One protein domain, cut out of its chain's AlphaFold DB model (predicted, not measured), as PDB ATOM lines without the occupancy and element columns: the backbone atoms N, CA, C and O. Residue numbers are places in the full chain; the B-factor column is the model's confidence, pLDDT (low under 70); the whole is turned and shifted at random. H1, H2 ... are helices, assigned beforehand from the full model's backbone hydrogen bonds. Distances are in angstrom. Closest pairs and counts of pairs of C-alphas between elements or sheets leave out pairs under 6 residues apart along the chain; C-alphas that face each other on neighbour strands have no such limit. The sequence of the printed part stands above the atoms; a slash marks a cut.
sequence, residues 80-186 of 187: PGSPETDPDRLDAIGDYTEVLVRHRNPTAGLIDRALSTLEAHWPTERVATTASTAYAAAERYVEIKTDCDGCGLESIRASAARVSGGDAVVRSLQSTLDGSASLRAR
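AT A GLANCE: This is residues 80 to 186 of the 187 residues of an uncharacterized protein of Rubrivirga sp. SAORIC476 (UniProt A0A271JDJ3). Three helices, H1, H2 and H3, make an up-and-down bundle, each running against the one before it. The long H3 runs on past the bundle to H4 at the far end, and H5 comes back slantwise, its last part packing on H2 and H3, so that H3, H4 and H5 frame an open triangle. The printed part has 107 residues with five named helices, H1 to H5 in chain order, and no named strand; the class is all helix. It is only just compact, close to loose, with a radius of gyration of the C-alphas of 15.3 A, and elongated, spanning 45 by 26 by 22 A.

HOW THE PARTS SIT: H3, residues 124 to 146, touches H2, residues 108 to 118, opposite ways at a shallow tilt of 11 degrees; the closest C-alphas, of Ala 134 and Ala 108, are 5.8 A apart. H2 and H3 form a helical hairpin. H1, residues 87 to 102, forms another with H2, at a shallow tilt of 32 degrees, only just short of steep; the closest C-alphas, of Thr 97 and Ile 111, are 6.2 A apart. H1 touches H3 with residues 98 to 101 alone. H5, residues 166 to 184, touches H2 with residues 175 to 183 alone, at a steep tilt of 51 degrees; the C-alphas of Gly 179 and Gly 109, the closest, are 3.8 A apart. H5 touches H3 with residues 176 to 184 alone, closest at the C-alphas of Ser 180 and Tyr 135, 5.1 A. H4, residues 153 to 160, forms a helical hairpin with H5, closest at the C-alphas of Ala 160 and Gly 166, 4.0 A, and is apart from H1 and H2. In H1 to H5 every O i to N i+4 pair is within hydrogen-bond range.

IN THESE COORDINATES: H3 is 32.5 A long, from C-alpha 124 at (-11.469, -1.770, -30.406) to C-alpha 146 at (-10.931, -33.248, -22.447). H5 is 27.3 A long and ends at C-alpha 184, (-6.351, -14.518, -26.783). H1 measures 22.5 A, H2 14.8 A and H4 10.3 A.

THE WHOLE: The two C-alphas farthest apart, of Thr 85 and Asp 149, are 48.1 A apart. The printed part has no cut and no long link. Residues 146 to 152 and 164 to 166 have pLDDT under 70.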
ATOM      1  N   PRO A  80     -17.875 -15.582 -46.660       93.06
ATOM      2  CA  PRO A  80     -17.225 -15.847 -47.946       93.06
ATOM      3  C   PRO A  80     -17.153 -14.617 -48.873       93.06
ATOM      4  O   PRO A  80     -18.123 -13.878 -49.015       93.06
ATOM      5  N   GLY A  81     -16.043 -14.438 -49.595       86.81
ATOM      6  CA  GLY A  81     -15.859 -13.331 -50.548       86.81
ATOM      7  C   GLY A  81     -15.264 -12.076 -49.900       86.81
ATOM      8  O   GLY A  81     -14.367 -12.204 -49.073       86.81
ATOM      9  N   SER A  82     -15.758 -10.896 -50.297       81.50
ATOM     10  CA  SER A  82     -15.303  -9.572 -49.827       81.50
ATOM     11  C   SER A  82     -16.404  -8.830 -49.051       81.50
ATOM     12  O   SER A  82     -16.990  -7.872 -49.573       81.50
ATOM     13  N   PRO A  83     -16.776  -9.299 -47.844       77.19
ATOM     14  CA  PRO A  83     -17.846  -8.700 -47.043       77.19
ATOM     15  C   PRO A  83     -17.612  -7.232 -46.668       77.19
ATOM     16  O   PRO A  83     -18.574  -6.493 -46.520       77.19
ATOM     17  N   GLU A  84     -16.359  -6.790 -46.591       79.25
ATOM     18  CA  GLU A  84     -15.948  -5.415 -46.277       79.25
ATOM     19  C   GLU A  84     -16.468  -4.349 -47.255       79.25
ATOM     20  O   GLU A  84     -16.383  -3.156 -46.980       79.25
ATOM     21  N   THR A  85     -16.999  -4.770 -48.404       83.31
ATOM     22  CA  THR A  85     -17.534  -3.877 -49.440       83.31
ATOM     23  C   THR A  85     -19.029  -3.582 -49.291       83.31
ATOM     24  O   THR A  85     -19.548  -2.731 -50.012       83.31
ATOM     25  N   ASP A  86     -19.715  -4.254 -48.361       91.50
ATOM     26  CA  ASP A  86     -21.160  -4.154 -48.135       91.50
ATOM     27  C   ASP A  86     -21.440  -3.853 -46.644       91.50
ATOM     28  O   ASP A  86     -21.331  -4.752 -45.805       91.50
ATOM     29  N   PRO A  87     -21.785  -2.598 -46.286       92.56
ATOM     30  CA  PRO A  87     -22.070  -2.209 -44.904       92.56
ATOM     31  C   PRO A  87     -23.201  -3.006 -44.245       92.56
ATOM     32  O   PRO A  87     -23.059  -3.406 -43.093       92.56
ATOM     33  N   ASP A  88     -24.279  -3.311 -44.974       94.88
ATOM     34  CA  ASP A  88     -25.415  -4.063 -44.422       94.88
ATOM     35  C   ASP A  88     -24.996  -5.501 -44.091       94.88
ATOM     36  O   ASP A  88     -25.433  -6.107 -43.108       94.88
ATOM     37  N   ARG A  89     -24.094  -6.058 -44.903       95.12
ATOM     38  CA  ARG A  89     -23.498  -7.371 -44.654       95.12
ATOM     39  C   ARG A  89     -22.557  -7.357 -43.451       95.12
ATOM     40  O   ARG A  89     -22.527  -8.343 -42.717       95.12
ATOM     41  N   LEU A  90     -21.800  -6.280 -43.237       96.12
ATOM     42  CA  LEU A  90     -20.955  -6.117 -42.049       96.12
ATOM     43  C   LEU A  90     -21.790  -6.036 -40.771       96.12
ATOM     44  O   LEU A  90     -21.460  -6.712 -39.794       96.12
ATOM     45  N   ASP A  91     -22.896  -5.293 -40.797       96.56
ATOM     46  CA  ASP A  91     -23.842  -5.243 -39.683       96.56
ATOM     47  C   ASP A  91     -24.415  -6.638 -39.394       96.56
ATOM     48  O   ASP A  91     -24.358  -7.106 -38.257       96.56
ATOM     49  N   ALA A  92     -24.828  -7.377 -40.431       97.69
ATOM     50  CA  ALA A  92     -25.303  -8.750 -40.276       97.69
ATOM     51  C   ALA A  92     -24.230  -9.703 -39.707       97.69
ATOM     52  O   ALA A  92     -24.538 -10.547 -38.861       97.69
ATOM     53  N   ILE A  93     -22.961  -9.589 -40.131       98.25
ATOM     54  CA  ILE A  93     -21.846 -10.353 -39.532       98.25
ATOM     55  C   ILE A  93     -21.739 -10.031 -38.042       98.25
ATOM     56  O   ILE A  93     -21.579 -10.944 -37.228       98.25
ATOM     57  N   GLY A  94     -21.850  -8.751 -37.690       97.88
ATOM     58  CA  GLY A  94     -21.881  -8.286 -36.315       97.88
ATOM     59  C   GLY A  94     -22.987  -8.942 -35.495       97.88
ATOM     60  O   GLY A  94     -22.699  -9.599 -34.493       97.88
ATOM     61  N   ASP A  95     -24.227  -8.845 -35.967       98.06
ATOM     62  CA  ASP A  95     -25.410  -9.373 -35.285       98.06
ATOM     63  C   ASP A  95     -25.304 -10.884 -35.034       98.06
ATOM     64  O   ASP A  95     -25.511 -11.361 -33.913       98.06
ATOM     65  N   TYR A  96     -24.917 -11.666 -36.046       98.25
ATOM     66  CA  TYR A  96     -24.758 -13.110 -35.870       98.25
ATOM     67  C   TYR A  96     -23.564 -13.479 -34.985       98.25
ATOM     68  O   TYR A  96     -23.632 -14.472 -34.255       98.25
ATOM     69  N   THR A  97     -22.489 -12.687 -34.995       98.19
ATOM     70  CA  THR A  97     -21.360 -12.881 -34.073       98.19
ATOM     71  C   THR A  97     -21.809 -12.678 -32.628       98.19
ATOM     72  O   THR A  97     -21.499 -13.496 -31.759       98.19
ATOM     73  N   GLU A  98     -22.611 -11.644 -32.367       97.69
ATOM     74  CA  GLU A  98     -23.163 -11.382 -31.037       97.69
ATOM     75  C   GLU A  98     -24.126 -12.470 -30.568       97.69
ATOM     76  O   GLU A  98     -24.098 -12.833 -29.392       97.69
ATOM     77  N   VAL A  99     -24.928 -13.056 -31.467       97.44
ATOM     78  CA  VAL A  99     -25.755 -14.231 -31.142       97.44
ATOM     79  C   VAL A  99     -24.882 -15.370 -30.608       97.44
ATOM     80  O   VAL A  99     -25.185 -15.933 -29.552       97.44
ATOM     81  N   LEU A 100     -23.782 -15.702 -31.289       96.56
ATOM     82  CA  LEU A 100     -22.889 -16.785 -30.859       96.56
ATOM     83  C   LEU A 100     -22.216 -16.486 -29.519       96.56
ATOM     84  O   LEU A 100     -22.155 -17.359 -28.652       96.56
ATOM     85  N   VAL A 101     -21.765 -15.250 -29.324       95.94
ATOM     86  CA  VAL A 101     -21.091 -14.808 -28.097       95.94
ATOM     87  C   VAL A 101     -22.058 -14.794 -26.913       95.94
ATOM     88  O   VAL A 101     -21.726 -15.315 -25.846       95.94
ATOM     89  N   ARG A 102     -23.285 -14.297 -27.107       95.69
ATOM     90  CA  ARG A 102     -24.357 -14.305 -26.099       95.69
ATOM     91  C   ARG A 102     -24.665 -15.717 -25.611       95.69
ATOM     92  O   ARG A 102     -24.839 -15.928 -24.414       95.69
ATOM     93  N   HIS A 103     -24.698 -16.682 -26.527       94.31
ATOM     94  CA  HIS A 103     -24.924 -18.092 -26.200       94.31
ATOM     95  C   HIS A 103     -23.673 -18.823 -25.705       94.31
ATOM     96  O   HIS A 103     -23.746 -20.021 -25.442       94.31
ATOM     97  N   ARG A 104     -22.528 -18.135 -25.567       92.88
ATOM     98  CA  ARG A 104     -21.228 -18.739 -25.224       92.88
ATOM     99  C   ARG A 104     -20.904 -19.928 -26.133       92.88
ATOM    100  O   ARG A 104     -20.480 -20.991 -25.677       92.88
ATOM    101  N   ASN A 105     -21.155 -19.767 -27.429       93.00
ATOM    102  CA  ASN A 105     -20.891 -20.802 -28.410       93.00
ATOM    103  C   ASN A 105     -19.369 -21.010 -28.574       93.00
ATOM    104  O   ASN A 105     -18.637 -20.030 -28.711       93.00
ATOM    105  N   PRO A 106     -18.870 -22.259 -28.609       90.12
ATOM    106  CA  PRO A 106     -17.434 -22.529 -28.633       90.12
ATOM    107  C   PRO A 106     -16.798 -22.440 -30.025       90.12
ATOM    108  O   PRO A 106     -15.665 -22.870 -30.201       90.12
ATOM    109  N   THR A 107     -17.489 -21.916 -31.038       90.75
ATOM    110  CA  THR A 107     -16.961 -21.777 -32.409       90.75
ATOM    111  C   THR A 107     -15.951 -20.627 -32.538       90.75
ATOM    112  O   THR A 107     -16.069 -19.766 -33.408       90.75
ATOM    113  N   ALA A 108     -14.909 -20.626 -31.701       91.00
ATOM    114  CA  ALA A 108     -13.902 -19.566 -31.646       91.00
ATOM    115  C   ALA A 108     -13.241 -19.282 -32.999       91.00
ATOM    116  O   ALA A 108     -13.037 -18.122 -33.321       91.00
ATOM    117  N   GLY A 109     -12.966 -20.292 -33.830       90.44
ATOM    118  CA  GLY A 109     -12.405 -20.058 -35.166       90.44
ATOM    119  C   GLY A 109     -13.354 -19.329 -36.125       90.44
ATOM    120  O   GLY A 109     -12.900 -18.565 -36.973       90.44
ATOM    121  N   LEU A 110     -14.670 -19.525 -35.993       94.56
ATOM    122  CA  LEU A 110     -15.662 -18.788 -36.781       94.56
ATOM    123  C   LEU A 110     -15.793 -17.347 -36.277       94.56
ATOM    124  O   LEU A 110     -15.803 -16.418 -37.082       94.56
ATOM    125  N   ILE A 111     -15.841 -17.175 -34.954       96.31
ATOM    126  CA  ILE A 111     -15.911 -15.860 -34.307       96.31
ATOM    127  C   ILE A 111     -14.643 -15.045 -34.591       96.31
ATOM    128  O   ILE A 111     -14.746 -13.872 -34.926       96.31
ATOM    129  N   ASP A 112     -13.457 -15.653 -34.539       95.75
ATOM    130  CA  ASP A 112     -12.189 -14.988 -34.858       95.75
ATOM    131  C   ASP A 112     -12.170 -14.465 -36.297       95.75
ATOM    132  O   ASP A 112     -11.831 -13.307 -36.534       95.75
ATOM    133  N   ARG A 113     -12.629 -15.279 -37.258       95.44
ATOM    134  CA  ARG A 113     -12.776 -14.840 -38.654       95.44
ATOM    135  C   ARG A 113     -13.738 -13.663 -38.790       95.44
ATOM    136  O   ARG A 113     -13.425 -12.727 -39.516       95.44
ATOM    137  N   ALA A 114     -14.878 -13.699 -38.099       97.00
ATOM    138  CA  ALA A 114     -15.825 -12.590 -38.108       97.00
ATOM    139  C   ALA A 114     -15.220 -11.317 -37.498       97.00
ATOM    140  O   ALA A 114     -15.338 -10.243 -38.082       97.00
ATOM    141  N   LEU A 115     -14.498 -11.431 -36.381       96.56
ATOM    142  CA  LEU A 115     -13.831 -10.296 -35.746       96.56
ATOM    143  C   LEU A 115     -12.720  -9.697 -36.614       96.56
ATOM    144  O   LEU A 115     -12.595  -8.479 -36.639       96.56
ATOM    145  N   SER A 116     -11.966 -10.503 -37.368       95.19
ATOM    146  CA  SER A 116     -11.010  -9.979 -38.359       95.19
ATOM    147  C   SER A 116     -11.689  -9.142 -39.443       95.19
ATOM    148  O   SER A 116     -11.127  -8.155 -39.899       95.19
ATOM    149  N   THR A 117     -12.903  -9.506 -39.864       95.06
ATOM    150  CA  THR A 117     -13.679  -8.707 -40.826       95.06
ATOM    151  C   THR A 117     -14.229  -7.421 -40.194       95.06
ATOM    152  O   THR A 117     -14.303  -6.377 -40.843       95.06
ATOM    153  N   LEU A 118     -14.602  -7.475 -38.915       95.81
ATOM    154  CA  LEU A 118     -15.234  -6.366 -38.199       95.81
ATOM    155  C   LEU A 118     -14.241  -5.372 -37.582       95.81
ATOM    156  O   LEU A 118     -14.658  -4.278 -37.219       95.81
ATOM    157  N   GLU A 119     -12.954  -5.700 -37.451       92.56
ATOM    158  CA  GLU A 119     -11.994  -4.897 -36.672       92.56
ATOM    159  C   GLU A 119     -11.827  -3.451 -37.157       92.56
ATOM    160  O   GLU A 119     -11.581  -2.558 -36.351       92.56
ATOM    161  N   ALA A 120     -12.006  -3.210 -38.458       89.88
ATOM    162  CA  ALA A 120     -11.956  -1.872 -39.044       89.88
ATOM    163  C   ALA A 120     -13.259  -1.070 -38.847       89.88
ATOM    164  O   ALA A 120     -13.272   0.143 -39.047       89.88
ATOM    165  N   HIS A 121     -14.348  -1.741 -38.468       91.38
ATOM    166  CA  HIS A 121     -15.704  -1.189 -38.398       91.38
ATOM    167  C   HIS A 121     -16.224  -1.082 -36.961       91.38
ATOM    168  O   HIS A 121     -17.067  -0.241 -36.654       91.38
ATOM    169  N   TRP A 122     -15.734  -1.932 -36.063       95.19
ATOM    170  CA  TRP A 122     -16.113  -1.940 -34.660       95.19
ATOM    171  C   TRP A 122     -15.112  -1.175 -33.791       95.19
ATOM    172  O   TRP A 122     -13.911  -1.203 -34.053       95.19
ATOM    173  N   PRO A 123     -15.571  -0.543 -32.692       96.38
ATOM    174  CA  PRO A 123     -14.665  -0.018 -31.680       96.38
ATOM    175  C   PRO A 123     -13.754  -1.121 -31.125       96.38
ATOM    176  O   PRO A 123     -14.226  -2.219 -30.821       96.38
ATOM    177  N   THR A 124     -12.471  -0.813 -30.916       95.38
ATOM    178  CA  THR A 124     -11.469  -1.770 -30.406       95.38
ATOM    179  C   THR A 124     -11.912  -2.458 -29.110       95.38
ATOM    180  O   THR A 124     -11.736  -3.663 -28.962       95.38
ATOM    181  N   GLU A 125     -12.555  -1.728 -28.195       95.56
ATOM    182  CA  GLU A 125     -13.084  -2.281 -26.938       95.56
ATOM    183  C   GLU A 125     -14.168  -3.349 -27.168       95.56
ATOM    184  O   GLU A 125     -14.176  -4.390 -26.502       95.56
ATOM    185  N   ARG A 126     -15.059  -3.126 -28.146       96.31
ATOM    186  CA  ARG A 126     -16.099  -4.093 -28.530       96.31
ATOM    187  C   ARG A 126     -15.462  -5.360 -29.094       96.31
ATOM    188  O   ARG A 126     -15.863  -6.456 -28.707       96.31
ATOM    189  N   VAL A 127     -14.445  -5.220 -29.948       96.19
ATOM    190  CA  VAL A 127     -13.686  -6.360 -30.491       96.19
ATOM    191  C   VAL A 127     -13.017  -7.151 -29.364       96.19
ATOM    192  O   VAL A 127     -13.198  -8.365 -29.294       96.19
ATOM    193  N   ALA A 128     -12.320  -6.479 -28.443       93.38
ATOM    194  CA  ALA A 128     -11.620  -7.124 -27.331       93.38
ATOM    195  C   ALA A 128     -12.579  -7.865 -26.380       93.38
ATOM    196  O   ALA A 128     -12.337  -9.018 -26.024       93.38
ATOM    197  N   THR A 129     -13.711  -7.251 -26.020       95.88
ATOM    198  CA  THR A 129     -14.716  -7.869 -25.135       95.88
ATOM    199  C   THR A 129     -15.380  -9.082 -25.791       95.88
ATOM    200  O   THR A 129     -15.584 -10.120 -25.151       95.88
ATOM    201  N   THR A 130     -15.679  -8.980 -27.088       96.56
ATOM    202  CA  THR A 130     -16.237 -10.087 -27.873       96.56
ATOM    203  C   THR A 130     -15.237 -11.240 -27.968       96.56
ATOM    204  O   THR A 130     -15.596 -12.390 -27.705       96.56
ATOM    205  N   ALA A 131     -13.969 -10.932 -28.256       94.50
ATOM    206  CA  ALA A 131     -12.891 -11.913 -28.320       94.50
ATOM    207  C   ALA A 131     -12.674 -12.624 -26.979       94.50
ATOM    208  O   ALA A 131     -12.594 -13.849 -26.948       94.50
ATOM    209  N   SER A 132     -12.651 -11.880 -25.870       94.31
ATOM    210  CA  SER A 132     -12.481 -12.436 -24.523       94.31
ATOM    211  C   SER A 132     -13.616 -13.386 -24.135       94.31
ATOM    212  O   SER A 132     -13.375 -14.487 -23.636       94.31
ATOM    213  N   THR A 133     -14.861 -13.020 -24.448       94.06
ATOM    214  CA  THR A 133     -16.023 -13.874 -24.162       94.06
ATOM    215  C   THR A 133     -16.002 -15.159 -24.996       94.06
ATOM    216  O   THR A 133     -16.255 -16.247 -24.474       94.06
ATOM    217  N   ALA A 134     -15.671 -15.051 -26.284       93.62
ATOM    218  CA  ALA A 134     -15.562 -16.202 -27.178       93.62
ATOM    219  C   ALA A 134     -14.388 -17.125 -26.806       93.62
ATOM    220  O   ALA A 134     -14.532 -18.348 -26.848       93.62
ATOM    221  N   TYR A 135     -13.262 -16.550 -26.375       90.12
ATOM    222  CA  TYR A 135     -12.119 -17.286 -25.838       90.12
ATOM    223  C   TYR A 135     -12.518 -18.123 -24.618       90.12
ATOM    224  O   TYR A 135     -12.338 -19.340 -24.626       90.12
ATOM    225  N   ALA A 136     -13.154 -17.506 -23.618       89.06
ATOM    226  CA  ALA A 136     -13.592 -18.202 -22.409       89.06
ATOM    227  C   ALA A 136     -14.597 -19.335 -22.708       89.06
ATOM    228  O   ALA A 136     -14.552 -20.401 -22.091       89.06
ATOM    229  N   ALA A 137     -15.495 -19.135 -23.680       89.81
ATOM    230  CA  ALA A 137     -16.425 -20.171 -24.130       89.81
ATOM    231  C   ALA A 137     -15.707 -21.362 -24.789       89.81
ATOM    232  O   ALA A 137     -16.051 -22.520 -24.531       89.81
ATOM    233  N   ALA A 138     -14.703 -21.087 -25.623       86.88
ATOM    234  CA  ALA A 138     -13.901 -22.115 -26.271       86.88
ATOM    235  C   ALA A 138     -13.025 -22.887 -25.279       86.88
ATOM    236  O   ALA A 138     -12.990 -24.115 -25.358       86.88
ATOM    237  N   GLU A 139     -12.376 -22.208 -24.326       84.94
ATOM    238  CA  GLU A 139     -11.612 -22.867 -23.258       84.94
ATOM    239  C   GLU A 139     -12.491 -23.823 -22.460       84.94
ATOM    240  O   GLU A 139     -12.189 -25.012 -22.394       84.94
ATOM    241  N   ARG A 140     -13.642 -23.349 -21.971       85.19
ATOM    242  CA  ARG A 140     -14.587 -24.193 -21.230       85.19
ATOM    243  C   ARG A 140     -15.039 -25.409 -22.038       85.19
ATOM    244  O   ARG A 140     -15.205 -26.496 -21.493       85.19
ATOM    245  N   TYR A 141     -15.273 -25.248 -23.340       83.94
ATOM    246  CA  TYR A 141     -15.657 -26.370 -24.194       83.94
ATOM    247  C   TYR A 141     -14.531 -27.391 -24.354       83.94
ATOM    248  O   TYR A 141     -14.792 -28.594 -24.296       83.94
ATOM    249  N   VAL A 142     -13.294 -26.929 -24.546       78.88
ATOM    250  CA  VAL A 142     -12.120 -27.803 -24.623       78.88
ATOM    251  C   VAL A 142     -11.929 -28.539 -23.305       78.88
ATOM    252  O   VAL A 142     -11.783 -29.758 -23.339       78.88
ATOM    253  N   GLU A 143     -12.012 -27.846 -22.169       79.62
ATOM    254  CA  GLU A 143     -11.973 -28.450 -20.834       79.62
ATOM    255  C   GLU A 143     -13.020 -29.559 -20.723       79.62
ATOM    256  O   GLU A 143     -12.646 -30.717 -20.606       79.62
ATOM    257  N   ILE A 144     -14.311 -29.267 -20.923       77.88
ATOM    258  CA  ILE A 144     -15.394 -30.269 -20.840       77.88
ATOM    259  C   ILE A 144     -15.156 -31.472 -21.768       77.88
ATOM    260  O   ILE A 144     -15.489 -32.605 -21.426       77.88
ATOM    261  N   LYS A 145     -14.620 -31.250 -22.974       72.38
ATOM    262  CA  LYS A 145     -14.356 -32.337 -23.931       72.38
ATOM    263  C   LYS A 145     -13.111 -33.154 -23.607       72.38
ATOM    264  O   LYS A 145     -12.998 -34.266 -24.119       72.38
ATOM    265  N   THR A 146     -12.203 -32.614 -22.804       68.31
ATOM    266  CA  THR A 146     -10.931 -33.248 -22.447       68.31
ATOM    267  C   THR A 146     -10.851 -33.665 -20.977       68.31
ATOM    268  O   THR A 146      -9.907 -34.365 -20.626       68.31
ATOM    269  N   ASP A 147     -11.865 -33.349 -20.162       64.19
ATOM    270  CA  ASP A 147     -12.023 -33.681 -18.732       64.19
ATOM    271  C   ASP A 147     -12.276 -35.181 -18.453       64.19
ATOM    272  O   ASP A 147     -12.932 -35.571 -17.492       64.19
ATOM    273  N   CYS A 148     -11.772 -36.069 -19.311       59.84
ATOM    274  CA  CYS A 148     -11.688 -37.494 -19.023       59.84
ATOM    275  C   CYS A 148     -10.273 -38.020 -19.256       59.84
ATOM    276  O   CYS A 148      -9.599 -37.640 -20.218       59.84
ATOM    277  N   ASP A 149      -9.826 -38.923 -18.379       51.19
ATOM    278  CA  ASP A 149      -8.520 -39.571 -18.489       51.19
ATOM    279  C   ASP A 149      -8.380 -40.239 -19.865       51.19
ATOM    280  O   ASP A 149      -9.104 -41.171 -20.217       51.19
ATOM    281  N   GLY A 150      -7.443 -39.731 -20.671       57.53
ATOM    282  CA  GLY A 150      -7.202 -40.222 -22.026       57.53
ATOM    283  C   GLY A 150      -8.100 -39.626 -23.116       57.53
ATOM    284  O   GLY A 150      -8.060 -40.131 -24.232       57.53
ATOM    285  N   CYS A 151      -8.857 -38.555 -22.860       65.50
ATOM    286  CA  CYS A 151      -9.686 -37.844 -23.850       65.50
ATOM    287  C   CYS A 151      -9.003 -36.632 -24.507       65.50
ATOM    288  O   CYS A 151      -9.663 -35.780 -25.099       65.50
ATOM    289  N   GLY A 152      -7.670 -36.551 -24.437       68.25
ATOM    290  CA  GLY A 152      -6.903 -35.507 -25.118       68.25
ATOM    291  C   GLY A 152      -7.127 -35.494 -26.638       68.25
ATOM    292  O   GLY A 152      -7.634 -36.455 -27.223       68.25
ATOM    293  N   LEU A 153      -6.702 -34.413 -27.299       70.31
ATOM    294  CA  LEU A 153      -6.917 -34.183 -28.737       70.31
ATOM    295  C   LEU A 153      -6.529 -35.388 -29.618       70.31
ATOM    296  O   LEU A 153      -7.241 -35.718 -30.563       70.31
ATOM    297  N   GLU A 154      -5.434 -36.077 -29.285       73.62
ATOM    298  CA  GLU A 154      -4.975 -37.287 -29.983       73.62
ATOM    299  C   GLU A 154      -5.958 -38.463 -29.871       73.62
ATOM    300  O   GLU A 154      -6.204 -39.175 -30.843       73.62
ATOM    301  N   SER A 155      -6.594 -38.638 -28.717       73.69
ATOM    302  CA  SER A 155      -7.613 -39.671 -28.514       73.69
ATOM    303  C   SER A 155      -8.915 -39.343 -29.244       73.69
ATOM    304  O   SER A 155      -9.539 -40.222 -29.847       73.69
ATOM    305  N   ILE A 156      -9.284 -38.057 -29.284       72.19
ATOM    306  CA  ILE A 156     -10.409 -37.573 -30.094       72.19
ATOM    307  C   ILE A 156     -10.132 -37.834 -31.578       72.19
ATOM    308  O   ILE A 156     -11.004 -38.361 -32.268       72.19
ATOM    309  N   ARG A 157      -8.916 -37.550 -32.069       75.38
ATOM    310  CA  ARG A 157      -8.490 -37.872 -33.444       75.38
ATOM    311  C   ARG A 157      -8.568 -39.371 -33.728       75.38
ATOM    312  O   ARG A 157      -9.176 -39.769 -34.721       75.38
ATOM    313  N   ALA A 158      -8.012 -40.200 -32.847       76.75
ATOM    314  CA  ALA A 158      -8.014 -41.654 -32.997       76.75
ATOM    315  C   ALA A 158      -9.435 -42.245 -33.002       76.75
ATOM    316  O   ALA A 158      -9.710 -43.193 -33.737       76.75
ATOM    317  N   SER A 159     -10.342 -41.679 -32.205       74.94
ATOM    318  CA  SER A 159     -11.750 -42.085 -32.154       74.94
ATOM    319  C   SER A 159     -12.518 -41.613 -33.388       74.94
ATOM    320  O   SER A 159     -13.261 -42.388 -33.988       74.94
ATOM    321  N   ALA A 160     -12.298 -40.368 -33.814       76.56
ATOM    322  CA  ALA A 160     -12.915 -39.783 -34.997       76.56
ATOM    323  C   ALA A 160     -12.532 -40.519 -36.290       76.56
ATOM    324  O   ALA A 160     -13.394 -40.744 -37.133       76.56
ATOM    325  N   ALA A 161     -11.286 -40.986 -36.416       77.12
ATOM    326  CA  ALA A 161     -10.830 -41.764 -37.572       77.12
ATOM    327  C   ALA A 161     -11.609 -43.081 -37.784       77.12
ATOM    328  O   ALA A 161     -11.571 -43.659 -38.868       77.12
ATOM    329  N   ARG A 162     -12.317 -43.574 -36.755       78.56
ATOM    330  CA  ARG A 162     -13.082 -44.832 -36.802       78.56
ATOM    331  C   ARG A 162     -14.553 -44.644 -37.171       78.56
ATOM    332  O   ARG A 162     -15.262 -45.636 -37.314       78.56
ATOM    333  N   VAL A 163     -15.032 -43.406 -37.304       75.25
ATOM    334  CA  VAL A 163     -16.449 -43.103 -37.547       75.25
ATOM    335  C   VAL A 163     -16.630 -42.189 -38.752       75.25
ATOM    336  O   VAL A 163     -15.916 -41.205 -38.934       75.25
ATOM    337  N   SER A 164     -17.631 -42.494 -39.581       67.56
ATOM    338  CA  SER A 164     -17.977 -41.655 -40.731       67.56
ATOM    339  C   SER A 164     -18.336 -40.237 -40.272       67.56
ATOM    340  O   SER A 164     -19.155 -40.052 -39.372       67.56
ATOM    341  N   GLY A 165     -17.693 -39.228 -40.868       66.69
ATOM    342  CA  GLY A 165     -17.846 -37.823 -40.478       66.69
ATOM    343  C   GLY A 165     -16.982 -37.374 -39.291       66.69
ATOM    344  O   GLY A 165     -17.065 -36.204 -38.904       66.69
ATOM    345  N   GLY A 166     -16.128 -38.244 -38.740       69.62
ATOM    346  CA  GLY A 166     -15.199 -37.896 -37.664       69.62
ATOM    347  C   GLY A 166     -14.213 -36.785 -38.037       69.62
ATOM    348  O   GLY A 166     -13.958 -35.899 -37.221       69.62
ATOM    349  N   ASP A 167     -13.765 -36.721 -39.292       76.44
ATOM    350  CA  ASP A 167     -12.892 -35.640 -39.779       76.44
ATOM    351  C   ASP A 167     -13.517 -34.249 -39.616       76.44
ATOM    352  O   ASP A 167     -12.825 -33.255 -39.401       76.44
ATOM    353  N   ALA A 168     -14.847 -34.143 -39.706       75.25
ATOM    354  CA  ALA A 168     -15.538 -32.879 -39.474       75.25
ATOM    355  C   ALA A 168     -15.541 -32.485 -37.987       75.25
ATOM    356  O   ALA A 168     -15.582 -31.298 -37.676       75.25
ATOM    357  N   VAL A 169     -15.512 -33.459 -37.073       73.12
ATOM    358  CA  VAL A 169     -15.396 -33.215 -35.625       73.12
ATOM    359  C   VAL A 169     -13.985 -32.740 -35.292       73.12
ATOM    360  O   VAL A 169     -13.832 -31.726 -34.617       73.12
ATOM    361  N   VAL A 170     -12.966 -33.416 -35.827       77.38
ATOM    362  CA  VAL A 170     -11.557 -33.046 -35.626       77.38
ATOM    363  C   VAL A 170     -11.285 -31.641 -36.157       77.38
ATOM    364  O   VAL A 170     -10.758 -30.815 -35.417       77.38
ATOM    365  N   ARG A 171     -11.728 -31.330 -37.383       81.56
ATOM    366  CA  ARG A 171     -11.587 -29.982 -37.957       81.56
ATOM    367  C   ARG A 171     -12.289 -28.910 -37.129       81.56
ATOM    368  O   ARG A 171     -11.722 -27.845 -36.919       81.56
ATOM    369  N   SER A 172     -13.497 -29.187 -36.636       79.81
ATOM    370  CA  SER A 172     -14.228 -28.241 -35.783       79.81
ATOM    371  C   SER A 172     -13.490 -27.968 -34.470       79.81
ATOM    372  O   SER A 172     -13.430 -26.822 -34.032       79.81
ATOM    373  N   LEU A 173     -12.928 -29.005 -33.841       79.94
ATOM    374  CA  LEU A 173     -12.189 -28.863 -32.587       79.94
ATOM    375  C   LEU A 173     -10.845 -28.156 -32.796       79.94
ATOM    376  O   LEU A 173     -10.499 -27.276 -32.019       79.94
ATOM    377  N   GLN A 174     -10.122 -28.478 -33.870       84.50
ATOM    378  CA  GLN A 174      -8.904 -27.756 -34.252       84.50
ATOM    379  C   GLN A 174      -9.191 -26.281 -34.520       84.50
ATOM    380  O   GLN A 174      -8.551 -25.427 -33.928       84.50
ATOM    381  N   SER A 175     -10.227 -25.977 -35.307       85.56
ATOM    382  CA  SER A 175     -10.649 -24.597 -35.559       85.56
ATOM    383  C   SER A 175     -11.004 -23.847 -34.269       85.56
ATOM    384  O   SER A 175     -10.747 -22.652 -34.164       85.56
ATOM    385  N   THR A 176     -11.555 -24.542 -33.271       83.94
ATOM    386  CA  THR A 176     -11.823 -23.968 -31.945       83.94
ATOM    387  C   THR A 176     -10.531 -23.644 -31.195       83.94
ATOM    388  O   THR A 176     -10.412 -22.554 -30.645       83.94
ATOM    389  N   LEU A 177      -9.555 -24.556 -31.192       85.31
ATOM    390  CA  LEU A 177      -8.259 -24.360 -30.533       85.31
ATOM    391  C   LEU A 177      -7.443 -23.240 -31.190       85.31
ATOM    392  O   LEU A 177      -6.973 -22.342 -30.494       85.31
ATOM    393  N   ASP A 178      -7.328 -23.267 -32.517       88.25
ATOM    394  CA  ASP A 178      -6.583 -22.267 -33.287       88.25
ATOM    395  C   ASP A 178      -7.230 -20.882 -33.139       88.25
ATOM    396  O   ASP A 178      -6.550 -19.894 -32.859       88.25
ATOM    397  N   GLY A 179      -8.563 -20.821 -33.246       85.94
ATOM    398  CA  GLY A 179      -9.327 -19.599 -33.013       85.94
ATOM    399  C   GLY A 179      -9.163 -19.079 -31.590       85.94
ATOM    400  O   GLY A 179      -8.936 -17.894 -31.401       85.94
ATOM    401  N   SER A 180      -9.202 -19.953 -30.581       85.75
ATOM    402  CA  SER A 180      -8.986 -19.568 -29.182       85.75
ATOM    403  C   SER A 180      -7.608 -18.922 -28.977       85.75
ATOM    404  O   SER A 180      -7.508 -17.839 -28.399       85.75
ATOM    405  N   ALA A 181      -6.546 -19.511 -29.534       86.00
ATOM    406  CA  ALA A 181      -5.205 -18.930 -29.469       86.00
ATOM    407  C   ALA A 181      -5.127 -17.542 -30.137       86.00
ATOM    408  O   ALA A 181      -4.505 -16.633 -29.586       86.00
ATOM    409  N   SER A 182      -5.783 -17.373 -31.290       90.56
ATOM    410  CA  SER A 182      -5.875 -16.092 -32.006       90.56
ATOM    411  C   SER A 182      -6.646 -15.038 -31.204       90.56
ATOM    412  O   SER A 182      -6.149 -13.936 -30.977       90.56
ATOM    413  N   LEU A 183      -7.824 -15.396 -30.679       91.38
ATOM    414  CA  LEU A 183      -8.659 -14.506 -29.872       91.38
ATOM    415  C   LEU A 183      -7.924 -14.008 -28.628       91.38
ATOM    416  O   LEU A 183      -8.007 -12.822 -28.320       91.38
ATOM    417  N   ARG A 184      -7.164 -14.880 -27.953       88.81
ATOM    418  CA  ARG A 184      -6.351 -14.518 -26.783       88.81
ATOM    419  C   ARG A 184      -5.343 -13.409 -27.074       88.81
ATOM    420  O   ARG A 184      -5.019 -12.645 -26.180       88.81
ATOM    421  N   ALA A 185      -4.831 -13.315 -28.299       88.31
ATOM    422  CA  ALA A 185      -3.866 -12.282 -28.666       88.31
ATOM    423  C   ALA A 185      -4.504 -10.891 -28.854       88.31
ATOM    424  O   ALA A 185      -3.779  -9.910 -29.016       88.31
ATOM    425  N   ARG A 186      -5.841 -10.795 -28.855       85.31
ATOM    426  CA  ARG A 186      -6.590  -9.553 -29.101       85.31
ATOM    427  C   ARG A 186      -6.894  -8.746 -27.829       85.31
ATOM    428  O   ARG A 186      -7.511  -7.687 -27.953       85.31
TER     429      ARG A 186